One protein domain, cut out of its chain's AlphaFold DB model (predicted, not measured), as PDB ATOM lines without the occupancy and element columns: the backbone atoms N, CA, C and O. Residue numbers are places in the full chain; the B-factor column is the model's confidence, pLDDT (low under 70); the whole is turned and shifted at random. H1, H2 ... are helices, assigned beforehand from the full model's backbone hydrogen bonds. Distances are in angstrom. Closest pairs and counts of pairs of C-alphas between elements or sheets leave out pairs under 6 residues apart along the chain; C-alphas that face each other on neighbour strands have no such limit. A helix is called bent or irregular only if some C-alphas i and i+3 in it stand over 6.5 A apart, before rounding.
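What this domain is: This is residues 7 to 87 of the 171 residues of an uncharacterized protein of Massilimicrobiota sp. An105 (UniProt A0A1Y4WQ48). Helix H3 runs through the middle, with H1 and H4 packed along opposite sides of it, H2 folded against it near its first residues as a helical hairpin, and H5 beginning near its last residues, Glu 76 close to Leu 49. The 81 printed residues hold five named helices, H1 to H5 in chain order, and no named strand: all helix. The whole is compact and rounded, radius of gyration of the C-alphas 11.9 A, spanning 32 by 28 by 23 A.

Where its parts are: H1, residues 7 to 17, begins at C-alpha 7 (532.870, 524.608, 387.736). H2 is residues 25 to 34. H3, residues 37 to 49, is 19.6 A long and irregular: C-alphas 38 and 41 are 7.2 A apart. H4, residues 59 to 70, is 16.7 A long. H5, residues 76 to 85, ends at C-alpha 85 (541.016, 538.341, 398.701).

How they stand to each other: H3 touches H1 at a shallow tilt of 25 degrees, opposite ways; closest C-alphas, Asn 10 and Pro 42, 5.8 A. H2 and H3 form a hairpin, closest C-alphas Tyr 32 and Leu 39, 5.5 A. H3 touches H4 the same way at 29 degrees, a shallow tilt; closest C-alphas, Leu 44 and Leu 60, 6.0 A. Residues 45 to 49 of H3 only just touch H5, with 3 pairs of C-alphas within 8 A; closest, Leu 49 and Glu 76, 7.1 A. Every O i to N i+4 pair is within hydrogen-bond range in H1, H2, H4 and H5, and 7 of 9 in H3.

The domain as a whole: The farthest C-alphas, Tyr 19 and Ser 72, are 33.0 A apart. The printed part has no cut and no long link, and no printed residue is under 70 in pLDDT.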
ATOM      1  N   ARG A   7     532.566 525.352 388.978       94.00
ATOM      2  CA  ARG A   7     532.870 524.608 387.736       94.00
ATOM      3  C   ARG A   7     531.811 524.824 386.655       94.00
ATOM      4  O   ARG A   7     532.136 525.077 385.492       94.00
ATOM      5  N   THR A   8     530.540 524.736 387.046       92.94
ATOM      6  CA  THR A   8     529.411 524.884 386.124       92.94
ATOM      7  C   THR A   8     529.313 526.324 385.633       92.94
ATOM      8  O   THR A   8     529.287 526.555 384.425       92.94
ATOM      9  N   TYR A   9     529.315 527.293 386.555       94.56
ATOM     10  CA  TYR A   9     529.305 528.718 386.219       94.56
ATOM     11  C   TYR A   9     530.460 529.077 385.281       94.56
ATOM     12  O   TYR A   9     530.247 529.703 384.248       94.56
ATOM     13  N   ASN A  10     531.661 528.594 385.587       94.38
ATOM     14  CA  ASN A  10     532.867 528.899 384.842       94.38
ATOM     15  C   ASN A  10     532.858 528.326 383.422       94.38
ATOM     16  O   ASN A  10     533.248 528.998 382.471       94.38
ATOM     17  N   THR A  11     532.329 527.113 383.253       92.06
ATOM     18  CA  THR A  11     532.134 526.515 381.927       92.06
ATOM     19  C   THR A  11     531.188 527.360 381.070       92.06
ATOM     20  O   THR A  11     531.451 527.573 379.885       92.06
ATOM     21  N   TYR A  12     530.097 527.867 381.655       90.38
ATOM     22  CA  TYR A  12     529.187 528.777 380.955       90.38
ATOM     23  C   TYR A  12     529.849 530.121 380.637       90.38
ATOM     24  O   TYR A  12     529.707 530.603 379.514       90.38
ATOM     25  N   SER A  13     530.595 530.702 381.583       92.50
ATOM     26  CA  SER A  13     531.334 531.954 381.386       92.50
ATOM     27  C   SER A  13     532.314 531.849 380.222       92.50
ATOM     28  O   SER A  13     532.245 532.665 379.308       92.50
ATOM     29  N   LEU A  14     533.150 530.803 380.191       93.12
ATOM     30  CA  LEU A  14     534.100 530.577 379.101       93.12
ATOM     31  C   LEU A  14     533.401 530.412 377.753       93.12
ATOM     32  O   LEU A  14     533.772 531.080 376.796       93.12
ATOM     33  N   LYS A  15     532.348 529.590 377.671       90.50
ATOM     34  CA  LYS A  15     531.596 529.400 376.417       90.50
ATOM     35  C   LYS A  15     530.935 530.682 375.912       90.50
ATOM     36  O   LYS A  15     530.809 530.855 374.705       90.50
ATOM     37  N   ARG A  16     530.474 531.545 376.822       90.19
ATOM     38  CA  ARG A  16     529.820 532.816 376.488       90.19
ATOM     39  C   ARG A  16     530.821 533.888 376.059       90.19
ATOM     40  O   ARG A  16     530.484 534.718 375.227       90.19
ATOM     41  N   MET A  17     531.996 533.912 376.682       90.12
ATOM     42  CA  MET A  17     532.991 534.970 376.488       90.12
ATOM     43  C   MET A  17     533.998 534.646 375.389       90.12
ATOM     44  O   MET A  17     534.536 535.578 374.804       90.12
ATOM     45  N   SER A  18     534.257 533.363 375.131       90.38
ATOM     46  CA  SER A  18     535.245 532.924 374.150       90.38
ATOM     47  C   SER A  18     534.686 532.899 372.731       90.38
ATOM     48  O   SER A  18     533.631 532.316 372.469       90.38
ATOM     49  N   TYR A  19     535.457 533.451 371.800       88.38
ATOM     50  CA  TYR A  19     535.183 533.417 370.365       88.38
ATOM     51  C   TYR A  19     535.578 532.091 369.711       88.38
ATOM     52  O   TYR A  19     535.049 531.733 368.660       88.38
ATOM     53  N   CYS A  20     536.489 531.321 370.317       83.94
ATOM     54  CA  CYS A  20     536.924 530.045 369.745       83.94
ATOM     55  C   CYS A  20     535.915 528.894 369.919       83.94
ATOM     56  O   CYS A  20     536.165 527.793 369.414       83.94
ATOM     57  N   HIS A  21     534.808 529.128 370.644       79.38
ATOM     58  CA  HIS A  21     533.735 528.165 370.937       79.38
ATOM     59  C   HIS A  21     534.247 526.783 371.394       79.38
ATOM     60  O   HIS A  21     533.632 525.745 371.146       79.38
ATOM     61  N   SER A  22     535.398 526.756 372.068       83.88
ATOM     62  CA  SER A  22     536.122 525.546 372.449       83.88
ATOM     63  C   SER A  22     536.642 525.670 373.878       83.88
ATOM     64  O   SER A  22     537.004 526.751 374.321       83.88
ATOM     65  N   LEU A  23     536.720 524.544 374.593       87.31
ATOM     66  CA  LEU A  23     537.407 524.450 375.889       87.31
ATOM     67  C   LEU A  23     538.850 523.937 375.749       87.31
ATOM     68  O   LEU A  23     539.458 523.482 376.713       87.31
ATOM     69  N   SER A  24     539.404 523.957 374.533       90.44
ATOM     70  CA  SER A  24     540.810 523.626 374.314       90.44
ATOM     71  C   SER A  24     541.691 524.691 374.960       90.44
ATOM     72  O   SER A  24     541.687 525.837 374.510       90.44
ATOM     73  N   LEU A  25     542.486 524.301 375.964       91.94
ATOM     74  CA  LEU A  25     543.397 525.200 376.678       91.94
ATOM     75  C   LEU A  25     544.271 526.012 375.716       91.94
ATOM     76  O   LEU A  25     544.329 527.227 375.821       91.94
ATOM     77  N   LYS A  26     544.872 525.362 374.711       91.44
ATOM     78  CA  LYS A  26     545.713 526.032 373.706       91.44
ATOM     79  C   LYS A  26     544.965 527.137 372.949       91.44
ATOM     80  O   LYS A  26     545.541 528.185 372.675       91.44
ATOM     81  N   LYS A  27     543.698 526.903 372.586       93.19
ATOM     82  CA  LYS A  27     542.879 527.905 371.884       93.19
ATOM     83  C   LYS A  27     542.491 529.050 372.817       93.19
ATOM     84  O   LYS A  27     542.615 530.202 372.420       93.19
ATOM     85  N   LEU A  28     542.085 528.725 374.045       93.69
ATOM     86  CA  LEU A  28     541.706 529.706 375.059       93.69
ATOM     87  C   LEU A  28     542.884 530.587 375.489       93.69
ATOM     88  O   LEU A  28     542.708 531.793 375.592       93.69
ATOM     89  N   LEU A  29     544.081 530.018 375.671       93.06
ATOM     90  CA  LEU A  29     545.303 530.771 375.971       93.06
ATOM     91  C   LEU A  29     545.652 531.731 374.836       93.06
ATOM     92  O   LEU A  29     545.845 532.916 375.078       93.06
ATOM     93  N   LYS A  30     545.647 531.245 373.587       92.56
ATOM     94  CA  LYS A  30     545.899 532.103 372.425       92.56
ATOM     95  C   LYS A  30     544.889 533.250 372.346       92.56
ATOM     96  O   LYS A  30     545.270 534.379 372.052       92.56
ATOM     97  N   GLU A  31     543.608 532.974 372.582       93.81
ATOM     98  CA  GLU A  31     542.564 534.002 372.578       93.81
ATOM     99  C   GLU A  31     542.774 535.019 373.708       93.81
ATOM    100  O   GLU A  31     542.740 536.219 373.450       93.81
ATOM    101  N   TYR A  32     543.050 534.550 374.926       92.69
ATOM    102  CA  TYR A  32     543.358 535.393 376.080       92.69
ATOM    103  C   TYR A  32     544.524 536.352 375.797       92.69
ATOM    104  O   TYR A  32     544.399 537.551 376.033       92.69
ATOM    105  N   GLU A  33     545.618 535.837 375.236       91.12
ATOM    106  CA  GLU A  33     546.837 536.609 374.976       91.12
ATOM    107  C   GLU A  33     546.695 537.604 373.817       91.12
ATOM    108  O   GLU A  33     547.351 538.641 373.821       91.12
ATOM    109  N   THR A  34     545.874 537.297 372.806       91.38
ATOM    110  CA  THR A  34     545.881 538.059 371.540       91.38
ATOM    111  C   THR A  34     544.606 538.843 371.253       91.38
ATOM    112  O   THR A  34     544.642 539.766 370.445       91.38
ATOM    113  N   GLN A  35     543.472 538.472 371.853       91.75
ATOM    114  CA  GLN A  35     542.153 538.968 371.437       91.75
ATOM    115  C   GLN A  35     541.242 539.355 372.601       91.75
ATOM    116  O   GLN A  35     540.428 540.265 372.455       91.75
ATOM    117  N   ASN A  36     541.326 538.660 373.738       91.56
ATOM    118  CA  ASN A  36     540.299 538.736 374.771       91.56
ATOM    119  C   ASN A  36     540.873 538.579 376.183       91.56
ATOM    120  O   ASN A  36     540.730 537.538 376.829       91.56
ATOM    121  N   SER A  37     541.465 539.656 376.705       90.31
ATOM    122  CA  SER A  37     542.012 539.693 378.069       90.31
ATOM    123  C   SER A  37     540.966 539.406 379.157       90.31
ATOM    124  O   SER A  37     541.311 538.895 380.219       90.31
ATOM    125  N   ARG A  38     539.669 539.625 378.879       90.44
ATOM    126  CA  ARG A  38     538.563 539.318 379.807       90.44
ATOM    127  C   ARG A  38     538.416 537.825 380.106       90.44
ATOM    128  O   ARG A  38     537.699 537.458 381.035       90.44
ATOM    129  N   LEU A  39     539.073 536.953 379.338       93.62
ATOM    130  CA  LEU A  39     539.141 535.526 379.648       93.62
ATOM    131  C   LEU A  39     540.024 535.212 380.853       93.62
ATOM    132  O   LEU A  39     539.923 534.094 381.344       93.62
ATOM    133  N   PHE A  40     540.829 536.158 381.350       94.62
ATOM    134  CA  PHE A  40     541.772 535.952 382.450       94.62
ATOM    135  C   PHE A  40     541.179 535.158 383.625       94.62
ATOM    136  O   PHE A  40     541.566 534.012 383.847       94.62
ATOM    137  N   VAL A  41     540.203 535.718 384.344       95.94
ATOM    138  CA  VAL A  41     539.663 535.095 385.564       95.94
ATOM    139  C   VAL A  41     538.863 533.815 385.284       95.94
ATOM    140  O   VAL A  41     539.067 532.823 385.993       95.94
ATOM    141  N   PRO A  42     537.996 533.752 384.250       95.81
ATOM    142  CA  PRO A  42     537.364 532.491 383.865       95.81
ATOM    143  C   PRO A  42     538.374 531.386 383.520       95.81
ATOM    144  O   PRO A  42     538.186 530.220 383.886       95.81
ATOM    145  N   LEU A  43     539.463 531.736 382.831       95.31
ATOM    146  CA  LEU A  43     540.502 530.792 382.436       95.31
ATOM    147  C   LEU A  43     541.353 530.366 383.633       95.31
ATOM    148  O   LEU A  43     541.602 529.171 383.768       95.31
ATOM    149  N   LEU A  44     541.690 531.280 384.548       96.31
ATOM    150  CA  LEU A  44     542.331 530.980 385.833       96.31
ATOM    151  C   LEU A  44     541.513 529.960 386.622       96.31
ATOM    152  O   LEU A  44     542.022 528.910 387.013       96.31
ATOM    153  N   CYS A  45     540.208 530.215 386.758       96.94
ATOM    154  CA  CYS A  45     539.301 529.291 387.426       96.94
ATOM    155  C   CYS A  45     539.249 527.927 386.760       96.94
ATOM    156  O   CYS A  45     539.151 526.901 387.430       96.94
ATOM    157  N   TRP A  46     539.282 527.902 385.432       95.94
ATOM    158  CA  TRP A  46     539.188 526.658 384.691       95.94
ATOM    159  C   TRP A  46     540.477 525.856 384.798       95.94
ATOM    160  O   TRP A  46     540.398 524.643 384.983       95.94
ATOM    161  N   CYS A  47     541.631 526.517 384.727       95.88
ATOM    162  CA  CYS A  47     542.925 525.863 384.842       95.88
ATOM    163  C   CYS A  47     543.110 525.268 386.235       95.88
ATOM    164  O   CYS A  47     543.350 524.071 386.333       95.88
ATOM    165  N   TYR A  48     542.874 526.048 387.294       96.62
ATOM    166  CA  TYR A  48     542.987 525.561 388.668       96.62
ATOM    167  C   TYR A  48     542.043 524.383 388.940       96.62
ATOM    168  O   TYR A  48     542.474 523.316 389.362       96.62
ATOM    169  N   LEU A  49     540.749 524.518 388.618       95.94
ATOM    170  CA  LEU A  49     539.769 523.465 388.903       95.94
ATOM    171  C   LEU A  49     539.991 522.191 388.074       95.94
ATOM    172  O   LEU A  49     539.556 521.120 388.490       95.94
ATOM    173  N   ASN A  50     540.600 522.278 386.894       94.19
ATOM    174  CA  ASN A  50     540.869 521.113 386.046       94.19
ATOM    175  C   ASN A  50     542.344 520.701 386.055       94.19
ATOM    176  O   ASN A  50     542.743 519.967 385.145       94.19
ATOM    177  N   GLU A  51     543.110 521.192 387.036       93.88
ATOM    178  CA  GLU A  51     544.522 520.861 387.250       93.88
ATOM    179  C   GLU A  51     545.317 520.975 385.943       93.88
ATOM    180  O   GLU A  51     545.941 520.029 385.465       93.88
ATOM    181  N   LYS A  52     545.169 522.122 385.272       92.94
ATOM    182  CA  LYS A  52     545.857 522.412 384.015       92.94
ATOM    183  C   LYS A  52     547.087 523.242 384.273       92.94
ATOM    184  O   LYS A  52     546.968 524.350 384.783       92.94
ATOM    185  N   ASP A  53     548.214 522.750 383.790       86.81
ATOM    186  CA  ASP A  53     549.466 523.487 383.821       86.81
ATOM    187  C   ASP A  53     549.506 524.548 382.722       86.81
ATOM    188  O   ASP A  53     549.123 524.316 381.567       86.81
ATOM    189  N   VAL A  54     549.984 525.732 383.095       88.12
ATOM    190  CA  VAL A  54     550.121 526.890 382.216       88.12
ATOM    191  C   VAL A  54     551.519 527.465 382.427       88.12
ATOM    192  O   VAL A  54     551.772 528.140 383.416       88.12
ATOM    193  N   ASN A  55     552.421 527.200 381.481       75.69
ATOM    194  CA  ASN A  55     553.851 527.528 381.598       75.69
ATOM    195  C   ASN A  55     554.273 528.687 380.682       75.69
ATOM    196  O   ASN A  55     555.352 528.674 380.092       75.69
ATOM    197  N   ASN A  56     553.399 529.673 380.499       75.44
ATOM    198  CA  ASN A  56     553.734 530.924 379.819       75.44
ATOM    199  C   ASN A  56     554.073 531.988 380.878       75.44
ATOM    200  O   ASN A  56     553.578 531.907 381.990       75.44
ATOM    201  N   ASN A  57     554.897 532.995 380.592       75.25
ATOM    202  CA  ASN A  57     555.179 534.083 381.550       75.25
ATOM    203  C   ASN A  57     554.044 535.124 381.542       75.25
ATOM    204  O   ASN A  57     554.264 536.295 381.242       75.25
ATOM    205  N   THR A  58     552.807 534.683 381.776       84.31
ATOM    206  CA  THR A  58     551.616 535.539 381.755       84.31
ATOM    207  C   THR A  58     551.104 535.817 383.162       84.31
ATOM    208  O   THR A  58     551.440 535.126 384.119       84.31
ATOM    209  N   GLN A  59     550.220 536.805 383.291       90.75
ATOM    210  CA  GLN A  59     549.495 537.022 384.542       90.75
ATOM    211  C   GLN A  59     548.727 535.755 384.969       90.75
ATOM    212  O   GLN A  59     548.688 535.410 386.144       90.75
ATOM    213  N   LEU A  60     548.171 535.002 384.016       93.88
ATOM    214  CA  LEU A  60     547.473 533.749 384.298       93.88
ATOM    215  C   LEU A  60     548.348 532.716 385.018       93.88
ATOM    216  O   LEU A  60     547.891 532.141 386.005       93.88
ATOM    217  N   SER A  61     549.572 532.476 384.545       93.19
ATOM    218  CA  SER A  61     550.464 531.496 385.175       93.19
ATOM    219  C   SER A  61     550.913 531.944 386.560       93.19
ATOM    220  O   SER A  61     550.903 531.129 387.473       93.19
ATOM    221  N   TYR A  62     551.194 533.239 386.749       93.25
ATOM    222  CA  TYR A  62     551.545 533.800 388.053       93.25
ATOM    223  C   TYR A  62     550.439 533.570 389.092       93.25
ATOM    224  O   TYR A  62     550.684 533.030 390.171       93.25
ATOM    225  N   HIS A  63     549.190 533.913 388.758       95.06
ATOM    226  CA  HIS A  63     548.061 533.700 389.668       95.06
ATOM    227  C   HIS A  63     547.791 532.207 389.919       95.06
ATOM    228  O   HIS A  63     547.407 531.822 391.026       95.06
ATOM    229  N   LEU A  64     547.994 531.355 388.909       94.94
ATOM    230  CA  LEU A  64     547.825 529.910 389.040       94.94
ATOM    231  C   LEU A  64     548.897 529.289 389.947       94.94
ATOM    232  O   LEU A  64     548.573 528.464 390.799       94.94
ATOM    233  N   GLU A  65     550.150 529.716 389.807       93.94
ATOM    234  CA  GLU A  65     551.256 529.305 390.671       93.94
ATOM    235  C   GLU A  65     551.006 529.732 392.121       93.94
ATOM    236  O   GLU A  65     551.101 528.909 393.030       93.94
ATOM    237  N   MET A  66     550.590 530.984 392.349       93.44
ATOM    238  CA  MET A  66     550.212 531.452 393.686       93.44
ATOM    239  C   MET A  66     549.118 530.582 394.311       93.44
ATOM    240  O   MET A  66     549.249 530.169 395.462       93.44
ATOM    241  N   LEU A  67     548.046 530.294 393.562       94.62
ATOM    242  CA  LEU A  67     546.953 529.430 394.013       94.62
ATOM    243  C   LEU A  67     547.456 528.047 394.435       94.62
ATOM    244  O   LEU A  67     547.122 527.586 395.526       94.62
ATOM    245  N   ASN A  68     548.271 527.414 393.592       93.19
ATOM    246  CA  ASN A  68     548.828 526.088 393.853       93.19
ATOM    247  C   ASN A  68     549.802 526.087 395.045       93.19
ATOM    248  O   ASN A  68     549.863 525.110 395.785       93.19
ATOM    249  N   ASN A  69     550.519 527.190 395.273       94.19
ATOM    250  CA  ASN A  69     551.413 527.343 396.423       94.19
ATOM    251  C   ASN A  69     550.653 527.595 397.737       94.19
ATOM    252  O   ASN A  69     551.093 527.154 398.796       94.19
ATOM    253  N   MET A  70     549.516 528.299 397.691       95.00
ATOM    254  CA  MET A  70     548.691 528.567 398.879       95.00
ATOM    255  C   MET A  70     547.836 527.374 399.298       95.00
ATOM    256  O   MET A  70     547.560 527.201 400.486       95.00
ATOM    257  N   TYR A  71     547.390 526.566 398.337       95.25
ATOM    258  CA  TYR A  71     546.444 525.488 398.583       95.25
ATOM    259  C   TYR A  71     546.990 524.159 398.070       95.25
ATOM    260  O   TYR A  71     547.110 523.938 396.870       95.25
ATOM    261  N   SER A  72     547.226 523.224 398.990       89.19
ATOM    262  CA  SER A  72     547.732 521.882 398.672       89.19
ATOM    263  C   SER A  72     546.730 520.986 397.934       89.19
ATOM    264  O   SER A  72     547.107 519.933 397.425       89.19
ATOM    265  N   GLN A  73     545.450 521.366 397.899       94.50
ATOM    266  CA  GLN A  73     544.385 520.617 397.237       94.50
ATOM    267  C   GLN A  73     543.483 521.544 396.427       94.50
ATOM    268  O   GLN A  73     543.077 522.611 396.893       94.50
ATOM    269  N   VAL A  74     543.091 521.089 395.237       95.19
ATOM    270  CA  VAL A  74     542.157 521.814 394.374       95.19
ATOM    271  C   VAL A  74     540.729 521.697 394.905       95.19
ATOM    272  O   VAL A  74     540.163 520.609 395.011       95.19
ATOM    273  N   SER A  75     540.101 522.838 395.186       96.31
ATOM    274  CA  SER A  75     538.692 522.917 395.587       96.31
ATOM    275  C   SER A  75     538.039 524.212 395.098       96.31
ATOM    276  O   SER A  75     538.717 525.214 394.870       96.31
ATOM    277  N   GLU A  76     536.711 524.213 394.933       95.81
ATOM    278  CA  GLU A  76     535.985 525.443 394.578       95.81
ATOM    279  C   GLU A  76     536.096 526.506 395.681       95.81
ATOM    280  O   GLU A  76     536.209 527.687 395.370       95.81
ATOM    281  N   ASP A  77     536.117 526.099 396.951       95.50
ATOM    282  CA  ASP A  77     536.194 527.031 398.076       95.50
ATOM    283  C   ASP A  77     537.553 527.744 398.132       95.50
ATOM    284  O   ASP A  77     537.592 528.950 398.363       95.50
ATOM    285  N   ASN A  78     538.651 527.041 397.828       96.69
ATOM    286  CA  ASN A  78     539.998 527.619 397.810       96.69
ATOM    287  C   ASN A  78     540.121 528.735 396.770       96.69
ATOM    288  O   ASN A  78     540.593 529.829 397.071       96.69
ATOM    289  N   ILE A  79     539.634 528.499 395.549       96.62
ATOM    290  CA  ILE A  79     539.681 529.541 394.523       96.62
ATOM    291  C   ILE A  79     538.684 530.668 394.788       96.62
ATOM    292  O   ILE A  79     538.992 531.818 394.509       96.62
ATOM    293  N   LEU A  80     537.511 530.391 395.360       96.81
ATOM    294  CA  LEU A  80     536.596 531.463 395.759       96.81
ATOM    295  C   LEU A  80     537.218 532.351 396.837       96.81
ATOM    296  O   LEU A  80     537.097 533.571 396.747       96.81
ATOM    297  N   LEU A  81     537.908 531.750 397.809       96.69
ATOM    298  CA  LEU A  81     538.639 532.475 398.841       96.69
ATOM    299  C   LEU A  81     539.773 533.307 398.236       96.69
ATOM    300  O   LEU A  81     539.942 534.466 398.605       96.69
ATOM    301  N   TYR A  82     540.504 532.755 397.270       96.88
ATOM    302  CA  TYR A  82     541.518 533.502 396.537       96.88
ATOM    303  C   TYR A  82     540.934 534.703 395.795       96.88
ATOM    304  O   TYR A  82     541.389 535.821 395.997       96.88
ATOM    305  N   LEU A  83     539.897 534.503 394.975       96.69
ATOM    306  CA  LEU A  83     539.289 535.580 394.187       96.69
ATOM    307  C   LEU A  83     538.694 536.685 395.064       96.69
ATOM    308  O   LEU A  83     538.709 537.846 394.670       96.69
ATOM    309  N   GLN A  84     538.167 536.323 396.235       95.88
ATOM    310  CA  GLN A  84     537.628 537.273 397.204       95.88
ATOM    311  C   GLN A  84     538.713 538.176 397.807       95.88
ATOM    312  O   GLN A  84     538.434 539.337 398.086       95.88
ATOM    313  N   ASN A  85     539.915 537.638 398.033       94.56
ATOM    314  CA  ASN A  85     541.016 538.341 398.701       94.56
ATOM    315  C   ASN A  85     542.098 538.836 397.731       94.56
ATOM    316  O   ASN A  85     543.093 539.403 398.167       94.56
ATOM    317  N   CYS A  86     541.944 538.587 396.432       92.56
ATOM    318  CA  CYS A  86     542.874 539.058 395.420       92.56
ATOM    319  C   CYS A  86     542.709 540.573 395.239       92.56
ATOM    320  O   CYS A  86     541.583 541.059 395.118       92.56
ATOM    321  N   ASP A  87     543.825 541.299 395.175       90.25
ATOM    322  CA  ASP A  87     543.838 542.747 394.913       90.25
ATOM    323  C   ASP A  87     543.522 543.092 393.443       90.25
ATOM    324  O   ASP A  87     543.337 544.256 393.095       90.25
TER     325      ASP A  87